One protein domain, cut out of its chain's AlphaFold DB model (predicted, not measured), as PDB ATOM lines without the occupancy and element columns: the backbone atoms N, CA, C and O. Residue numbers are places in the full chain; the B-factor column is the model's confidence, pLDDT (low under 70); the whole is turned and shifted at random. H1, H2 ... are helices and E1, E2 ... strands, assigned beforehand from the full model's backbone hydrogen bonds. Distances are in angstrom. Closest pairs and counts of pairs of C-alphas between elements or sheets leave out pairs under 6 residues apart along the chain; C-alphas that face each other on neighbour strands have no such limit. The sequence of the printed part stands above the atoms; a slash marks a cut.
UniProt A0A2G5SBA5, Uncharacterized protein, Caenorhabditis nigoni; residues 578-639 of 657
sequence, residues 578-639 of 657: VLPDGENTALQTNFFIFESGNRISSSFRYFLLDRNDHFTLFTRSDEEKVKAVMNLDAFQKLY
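Overview. This is residues 578 to 639 of the 657 residues of an uncharacterized protein of Caenorhabditis nigoni (UniProt A0A2G5SBA5). Two short antiparallel strands, E1 and E2, lie side by side, each followed at once by a short helix, H1 and H2; H3 and H4 then make a corner. Residues 578 to 585 and the long loop 595 to 607 reach opposite ends of the longest axis. The 62 printed residues, with E1 H1 E2 H2 H3 H4 in order, are mixed in class and compact, radius of gyration of the C-alphas 12.0 A, spanning 37 by 24 by 23 A.

Arrangement. Look at E1, residues 586 to 589, antiparallel to E2, residues 608 to 610: N 588 and O 609 are 2.8 A apart, within hydrogen-bond range. H1, residues 590 to 594, only just touches H3, residues 622 to 628, with 3 pairs of C-alphas within 8 A, closest Ile 593 and Lys 625 at 7.4 A. H2, residues 611 to 618, is close to H3 but not clearly touching, closest C-alphas Leu 617 and Lys 625 at 5.9 A. H3 and H4, residues 632 to 638, touch only at the corner, closest C-alphas Ala 628 and Phe 635 at 4.5 A, a steep tilt of 65 degrees. Every O i to N i+4 pair is within range in H2 and H3, 2 of 3 in H4 and 0 of 1 in H1, which has 1 of 2 O i to N i+3 pairs.

Along the chain. Find C-alpha 586 at (113.149, -9.467, -267.160), where E1 begins its 10.5 A; H2 measures 11.1 A, and H4 ends its 10.0 A at C-alpha 638, (130.922, -16.800, -274.960).

Size, cuts and confidence. The C-alphas farthest apart, Gly 582 and Arg 599, are 38.0 A apart. The printed part has no cut; H1 to E2 is the long link. Look for pLDDT under 70 at residues 578 to 585 and 592 to 603.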
ATOM      1  N   VAL A 578     111.071 -10.307-262.821       64.50
ATOM      2  CA  VAL A 578     111.308  -8.910-263.241       64.50
ATOM      3  C   VAL A 578     111.951  -8.150-262.088       64.50
ATOM      4  O   VAL A 578     111.467  -8.232-260.960       64.50
ATOM      5  N   LEU A 579     113.050  -7.445-262.354       53.31
ATOM      6  CA  LEU A 579     113.777  -6.675-261.347       53.31
ATOM      7  C   LEU A 579     113.149  -5.294-261.126       53.31
ATOM      8  O   LEU A 579     112.731  -4.653-262.089       53.31
ATOM      9  N   PRO A 580     113.144  -4.782-259.883       46.72
ATOM     10  CA  PRO A 580     112.708  -3.425-259.570       46.72
ATOM     11  C   PRO A 580     113.859  -2.418-259.754       46.72
ATOM     12  O   PRO A 580     114.132  -1.603-258.876       46.72
ATOM     13  N   ASP A 581     114.577  -2.500-260.873       52.81
ATOM     14  CA  ASP A 581     115.756  -1.678-261.183       52.81
ATOM     15  C   ASP A 581     115.419  -0.352-261.892       52.81
ATOM     16  O   ASP A 581     116.314   0.407-262.253       52.81
ATOM     17  N   GLY A 582     114.129  -0.059-262.081       49.41
ATOM     18  CA  GLY A 582     113.648   1.097-262.844       49.41
ATOM     19  C   GLY A 582     113.631   0.877-264.361       49.41
ATOM     20  O   GLY A 582     112.984   1.646-265.068       49.41
ATOM     21  N   GLU A 583     114.258  -0.197-264.847       56.16
ATOM     22  CA  GLU A 583     114.283  -0.609-266.256       56.16
ATOM     23  C   GLU A 583     113.373  -1.824-266.525       56.16
ATOM     24  O   GLU A 583     113.124  -2.170-267.679       56.16
ATOM     25  N   ASN A 584     112.800  -2.425-265.470       58.22
ATOM     26  CA  ASN A 584     111.964  -3.630-265.524       58.22
ATOM     27  C   ASN A 584     112.684  -4.799-266.209       58.22
ATOM     28  O   ASN A 584     112.087  -5.530-267.009       58.22
ATOM     29  N   THR A 585     113.965  -4.991-265.895       66.19
ATOM     30  CA  THR A 585     114.759  -6.075-266.477       66.19
ATOM     31  C   THR A 585     114.112  -7.426-266.192       66.19
ATOM     32  O   THR A 585     113.954  -7.834-265.038       66.19
ATOM     33  N   ALA A 586     113.729  -8.137-267.253       72.50
ATOM     34  CA  ALA A 586     113.149  -9.467-267.160       72.50
ATOM     35  C   ALA A 586     114.260 -10.519-267.216       72.50
ATOM     36  O   ALA A 586     115.003 -10.593-268.186       72.50
ATOM     37  N   LEU A 587     114.345 -11.361-266.199       75.25
ATOM     38  CA  LEU A 587     115.248 -12.494-266.094       75.25
ATOM     39  C   LEU A 587     114.507 -13.801-266.375       75.25
ATOM     40  O   LEU A 587     113.349 -13.969-265.995       75.25
ATOM     41  N   GLN A 588     115.183 -14.754-267.002       74.38
ATOM     42  CA  GLN A 588     114.681 -16.096-267.273       74.38
ATOM     43  C   GLN A 588     115.705 -17.155-266.882       74.38
ATOM     44  O   GLN A 588     116.905 -16.897-266.796       74.38
ATOM     45  N   THR A 589     115.216 -18.365-266.625       76.88
ATOM     46  CA  THR A 589     116.075 -19.494-266.269       76.88
ATOM     47  C   THR A 589     116.798 -20.020-267.505       76.88
ATOM     48  O   THR A 589     116.233 -20.082-268.597       76.88
ATOM     49  N   ASN A 590     118.034 -20.485-267.327       76.81
ATOM     50  CA  ASN A 590     118.784 -21.169-268.384       76.81
ATOM     51  C   ASN A 590     118.192 -22.539-268.776       76.81
ATOM     52  O   ASN A 590     118.602 -23.128-269.775       76.81
ATOM     53  N   PHE A 591     117.200 -23.031-268.026       74.81
ATOM     54  CA  PHE A 591     116.446 -24.249-268.331       74.81
ATOM     55  C   PHE A 591     115.472 -24.096-269.503       74.81
ATOM     56  O   PHE A 591     115.157 -25.098-270.140       74.81
ATOM     57  N   PHE A 592     115.013 -22.880-269.812       69.88
ATOM     58  CA  PHE A 592     114.002 -22.653-270.852       69.88
ATOM     59  C   PHE A 592     114.493 -23.036-272.266       69.88
ATOM     60  O   PHE A 592     113.701 -23.337-273.152       69.88
ATOM     61  N   ILE A 593     115.808 -23.149-272.467       67.69
ATOM     62  CA  ILE A 593     116.418 -23.609-273.728       67.69
ATOM     63  C   ILE A 593     116.271 -25.125-273.936       67.69
ATOM     64  O   ILE A 593     116.444 -25.611-275.050       67.69
ATOM     65  N   PHE A 594     115.934 -25.883-272.888       66.75
ATOM     66  CA  PHE A 594     115.851 -27.347-272.926       66.75
ATOM     67  C   PHE A 594     114.425 -27.882-273.115       66.75
ATOM     68  O   PHE A 594     114.183 -29.069-272.879       66.75
ATOM     69  N   GLU A 595     113.477 -27.051-273.561       53.34
ATOM     70  CA  GLU A 595     112.154 -27.527-273.965       53.34
ATOM     71  C   GLU A 595     112.300 -28.480-275.165       53.34
ATOM     72  O   GLU A 595     112.484 -28.041-276.298       53.34
ATOM     73  N   SER A 596     112.192 -29.792-274.895       47.41
ATOM     74  CA  SER A 596     112.141 -30.948-275.823       47.41
ATOM     75  C   SER A 596     113.403 -31.833-275.865       47.41
ATOM     76  O   SER A 596     114.246 -31.731-276.748       47.41
ATOM     77  N   GLY A 597     113.484 -32.811-274.953       51.00
ATOM     78  CA  GLY A 597     114.102 -34.119-275.246       51.00
ATOM     79  C   GLY A 597     115.612 -34.305-275.030       51.00
ATOM     80  O   GLY A 597     116.083 -35.438-275.134       51.00
ATOM     81  N   ASN A 598     116.378 -33.270-274.676       55.66
ATOM     82  CA  ASN A 598     117.821 -33.416-274.441       55.66
ATOM     83  C   ASN A 598     118.147 -33.897-273.014       55.66
ATOM     84  O   ASN A 598     117.649 -33.358-272.025       55.66
ATOM     85  N   ARG A 599     119.025 -34.907-272.887       56.97
ATOM     86  CA  ARG A 599     119.543 -35.367-271.585       56.97
ATOM     87  C   ARG A 599     120.452 -34.295-270.978       56.97
ATOM     88  O   ARG A 599     121.495 -33.973-271.542       56.97
ATOM     89  N   ILE A 600     120.077 -33.790-269.806       61.69
ATOM     90  CA  ILE A 600     120.857 -32.811-269.043       61.69
ATOM     91  C   ILE A 600     122.145 -33.480-268.530       61.69
ATOM     92  O   ILE A 600     122.094 -34.481-267.815       61.69
ATOM     93  N   SER A 601     123.306 -32.938-268.907       65.56
ATOM     94  CA  SER A 601     124.621 -33.398-268.431       65.56
ATOM     95  C   SER A 601     124.843 -33.050-266.950       65.56
ATOM     96  O   SER A 601     124.344 -32.043-266.454       65.56
ATOM     97  N   SER A 602     125.661 -33.830-266.236       66.00
ATOM     98  CA  SER A 602     126.022 -33.592-264.823       66.00
ATOM     99  C   SER A 602     126.779 -32.274-264.576       66.00
ATOM    100  O   SER A 602     126.808 -31.768-263.447       66.00
ATOM    101  N   SER A 603     127.367 -31.695-265.629       67.62
ATOM    102  CA  SER A 603     128.011 -30.375-265.617       67.62
ATOM    103  C   SER A 603     127.027 -29.202-265.696       67.62
ATOM    104  O   SER A 603     127.458 -28.048-265.626       67.62
ATOM    105  N   PHE A 604     125.724 -29.481-265.816       75.50
ATOM    106  CA  PHE A 604     124.692 -28.460-265.869       75.50
ATOM    107  C   PHE A 604     124.534 -27.744-264.520       75.50
ATOM    108  O   PHE A 604     124.498 -28.382-263.458       75.50
ATOM    109  N   ARG A 605     124.446 -26.413-264.538       72.31
ATOM    110  CA  ARG A 605     124.213 -25.572-263.357       72.31
ATOM    111  C   ARG A 605     123.154 -24.523-263.670       72.31
ATOM    112  O   ARG A 605     123.163 -23.926-264.741       72.31
ATOM    113  N   TYR A 606     122.255 -24.320-262.715       72.44
ATOM    114  CA  TYR A 606     121.192 -23.326-262.795       72.44
ATOM    115  C   TYR A 606     121.762 -21.906-262.708       72.44
ATOM    116  O   TYR A 606     122.600 -21.639-261.846       72.44
ATOM    117  N   PHE A 607     121.283 -21.005-263.565       72.12
ATOM    118  CA  PHE A 607     121.482 -19.561-263.441       72.12
ATOM    119  C   PHE A 607     120.351 -18.788-264.139       72.12
ATOM    120  O   PHE A 607     119.589 -19.346-264.935       72.12
ATOM    121  N   LEU A 608     120.238 -17.499-263.816       74.50
ATOM    122  CA  LEU A 608     119.306 -16.571-264.451       74.50
ATOM    123  C   LEU A 608     120.049 -15.702-265.470       74.50
ATOM    124  O   LEU A 608     121.157 -15.236-265.204       74.50
ATOM    125  N   LEU A 609     119.424 -15.478-266.619       75.88
ATOM    126  CA  LEU A 609     119.911 -14.607-267.686       75.88
ATOM    127  C   LEU A 609     118.854 -13.566-268.040       75.88
ATOM    128  O   LEU A 609     117.662 -13.800-267.842       75.88
ATOM    129  N   ASP A 610     119.286 -12.434-268.586       78.69
ATOM    130  CA  ASP A 610     118.378 -11.451-269.169       78.69
ATOM    131  C   ASP A 610     117.537 -12.098-270.281       78.69
ATOM    132  O   ASP A 610     118.022 -12.894-271.092       78.69
ATOM    133  N   ARG A 611     116.248 -11.775-270.325       78.12
ATOM    134  CA  ARG A 611     115.306 -12.290-271.318       78.12
ATOM    135  C   ARG A 611     115.727 -11.917-272.742       78.12
ATOM    136  O   ARG A 611     115.529 -12.707-273.661       78.12
ATOM    137  N   ASN A 612     116.333 -10.754-272.948       79.00
ATOM    138  CA  ASN A 612     116.900 -10.362-274.235       79.00
ATOM    139  C   ASN A 612     118.103 -11.231-274.597       79.00
ATOM    140  O   ASN A 612     118.216 -11.659-275.745       79.00
ATOM    141  N   ASP A 613     118.955 -11.572-273.628       79.81
ATOM    142  CA  ASP A 613     120.061 -12.505-273.857       79.81
ATOM    143  C   ASP A 613     119.531 -13.899-274.221       79.81
ATOM    144  O   ASP A 613     120.049 -14.548-275.132       79.81
ATOM    145  N   HIS A 614     118.407 -14.307-273.628       77.00
ATOM    146  CA  HIS A 614     117.703 -15.520-274.023       77.00
ATOM    147  C   HIS A 614     117.257 -15.480-275.496       77.00
ATOM    148  O   HIS A 614     117.414 -16.462-276.228       77.00
ATOM    149  N   PHE A 615     116.726 -14.351-275.967       76.56
ATOM    150  CA  PHE A 615     116.359 -14.185-277.375       76.56
ATOM    151  C   PHE A 615     117.567 -14.205-278.308       76.56
ATOM    152  O   PHE A 615     117.496 -14.809-279.380       76.56
ATOM    153  N   THR A 616     118.701 -13.629-277.899       77.00
ATOM    154  CA  THR A 616     119.922 -13.691-278.716       77.00
ATOM    155  C   THR A 616     120.420 -15.122-278.904       77.00
ATOM    156  O   THR A 616     120.881 -15.470-279.991       77.00
ATOM    157  N   LEU A 617     120.246 -15.995-277.908       76.25
ATOM    158  CA  LEU A 617     120.623 -17.403-278.015       76.25
ATOM    159  C   LEU A 617     119.801 -18.165-279.053       76.25
ATOM    160  O   LEU A 617     120.348 -19.033-279.729       76.25
ATOM    161  N   PHE A 618     118.526 -17.821-279.254       73.75
ATOM    162  CA  PHE A 618     117.687 -18.480-280.262       73.75
ATOM    163  C   PHE A 618     118.179 -18.282-281.702       73.75
ATOM    164  O   PHE A 618     117.831 -19.082-282.566       73.75
ATOM    165  N   THR A 619     119.039 -17.289-281.951       75.56
ATOM    166  CA  THR A 619     119.651 -17.042-283.269       75.56
ATOM    167  C   THR A 619     120.839 -17.958-283.593       75.56
ATOM    168  O   THR A 619     121.357 -17.918-284.707       75.56
ATOM    169  N   ARG A 620     121.289 -18.781-282.635       75.62
ATOM    170  CA  ARG A 620     122.450 -19.677-282.768       75.62
ATOM    171  C   ARG A 620     122.060 -21.094-283.189       75.62
ATOM    172  O   ARG A 620     120.881 -21.445-283.222       75.62
ATOM    173  N   SER A 621     123.061 -21.923-283.481       79.25
ATOM    174  CA  SER A 621     122.852 -23.367-283.640       79.25
ATOM    175  C   SER A 621     122.503 -24.028-282.299       79.25
ATOM    176  O   SER A 621     122.881 -23.534-281.234       79.25
ATOM    177  N   ASP A 622     121.789 -25.154-282.321       76.19
ATOM    178  CA  ASP A 622     121.341 -25.819-281.087       76.19
ATOM    179  C   ASP A 622     122.506 -26.357-280.241       76.19
ATOM    180  O   ASP A 622     122.455 -26.301-279.011       76.19
ATOM    181  N   GLU A 623     123.604 -26.785-280.870       77.06
ATOM    182  CA  GLU A 623     124.820 -27.186-280.150       77.06
ATOM    183  C   GLU A 623     125.476 -26.015-279.405       77.06
ATOM    184  O   GLU A 623     125.945 -26.178-278.274       77.06
ATOM    185  N   GLU A 624     125.510 -24.830-280.018       76.81
ATOM    186  CA  GLU A 624     126.051 -23.621-279.393       76.81
ATOM    187  C   GLU A 624     125.157 -23.133-278.259       76.81
ATOM    188  O   GLU A 624     125.681 -22.749-277.216       76.81
ATOM    189  N   LYS A 625     123.826 -23.195-278.420       80.38
ATOM    190  CA  LYS A 625     122.871 -22.869-277.351       80.38
ATOM    191  C   LYS A 625     123.119 -23.742-276.135       80.38
ATOM    192  O   LYS A 625     123.363 -23.220-275.051       80.38
ATOM    193  N   VAL A 626     123.116 -25.064-276.327       78.75
ATOM    194  CA  VAL A 626     123.296 -26.028-275.238       78.75
ATOM    195  C   VAL A 626     124.635 -25.802-274.546       78.75
ATOM    196  O   VAL A 626     124.658 -25.706-273.322       78.75
ATOM    197  N   LYS A 627     125.734 -25.642-275.302       81.00
ATOM    198  CA  LYS A 627     127.056 -25.335-274.731       81.00
ATOM    199  C   LYS A 627     127.064 -24.026-273.953       81.00
ATOM    200  O   LYS A 627     127.637 -23.995-272.866       81.00
ATOM    201  N   ALA A 628     126.441 -22.979-274.488       80.06
ATOM    202  CA  ALA A 628     126.409 -21.672-273.854       80.06
ATOM    203  C   ALA A 628     125.674 -21.709-272.520       80.06
ATOM    204  O   ALA A 628     126.135 -21.100-271.568       80.06
ATOM    205  N   VAL A 629     124.573 -22.451-272.409       82.06
ATOM    206  CA  VAL A 629     123.740 -22.417-271.198       82.06
ATOM    207  C   VAL A 629     123.967 -23.564-270.226       82.06
ATOM    208  O   VAL A 629     123.207 -23.716-269.271       82.06
ATOM    209  N   MET A 630     125.042 -24.336-270.417       78.56
ATOM    210  CA  MET A 630     125.436 -25.413-269.506       78.56
ATOM    211  C   MET A 630     125.638 -24.921-268.074       78.56
ATOM    212  O   MET A 630     125.195 -25.555-267.124       78.56
ATOM    213  N   ASN A 631     126.353 -23.821-267.904       78.12
ATOM    214  CA  ASN A 631     126.601 -23.179-266.623       78.12
ATOM    215  C   ASN A 631     127.068 -21.745-266.882       78.12
ATOM    216  O   ASN A 631     127.341 -21.372-268.026       78.12
ATOM    217  N   LEU A 632     127.169 -20.961-265.812       72.31
ATOM    218  CA  LEU A 632     127.548 -19.557-265.907       72.31
ATOM    219  C   LEU A 632     128.918 -19.366-266.575       72.31
ATOM    220  O   LEU A 632     129.040 -18.514-267.446       72.31
ATOM    221  N   ASP A 633     129.913 -20.191-266.240       74.44
ATOM    222  CA  ASP A 633     131.268 -20.070-266.797       74.44
ATOM    223  C   ASP A 633     131.280 -20.284-268.320       74.44
ATOM    224  O   ASP A 633     131.952 -19.566-269.062       74.44
ATOM    225  N   ALA A 634     130.516 -21.268-268.806       80.12
ATOM    226  CA  ALA A 634     130.381 -21.544-270.232       80.12
ATOM    227  C   ALA A 634     129.675 -20.397-270.968       80.12
ATOM    228  O   ALA A 634     130.085 -20.028-272.071       80.12
ATOM    229  N   PHE A 635     128.662 -19.807-270.332       79.38
ATOM    230  CA  PHE A 635     127.939 -18.665-270.871       79.38
ATOM    231  C   PHE A 635     128.836 -17.419-270.926       79.38
ATOM    232  O   PHE A 635     128.973 -16.795-271.975       79.38
ATOM    233  N   GLN A 636     129.550 -17.120-269.840       73.06
ATOM    234  CA  GLN A 636     130.474 -15.987-269.724       73.06
ATOM    235  C   GLN A 636     131.673 -16.084-270.664       73.06
ATOM    236  O   GLN A 636     132.161 -15.068-271.150       73.06
ATOM    237  N   LYS A 637     132.140 -17.298-270.965       78.75
ATOM    238  CA  LYS A 637     133.206 -17.499-271.949       78.75
ATOM    239  C   LYS A 637     132.780 -17.085-273.361       78.75
ATOM    240  O   LYS A 637     133.631 -16.706-274.162       78.75
ATOM    241  N   LEU A 638     131.488 -17.188-273.669       74.56
ATOM    242  CA  LEU A 638     130.922 -16.800-274.960       74.56
ATOM    243  C   LEU A 638     130.414 -15.353-274.969       74.56
ATOM    244  O   LEU A 638     130.424 -14.734-276.027       74.56
ATOM    245  N   TYR A 639     130.010 -14.835-273.806       74.00
ATOM    246  CA  TYR A 639     129.408 -13.513-273.632       74.00
ATOM    247  C   TYR A 639     130.022 -12.768-272.430       74.00
ATOM    248  O   TYR A 639     129.356 -12.581-271.400       74.00
TER     249      TYR A 639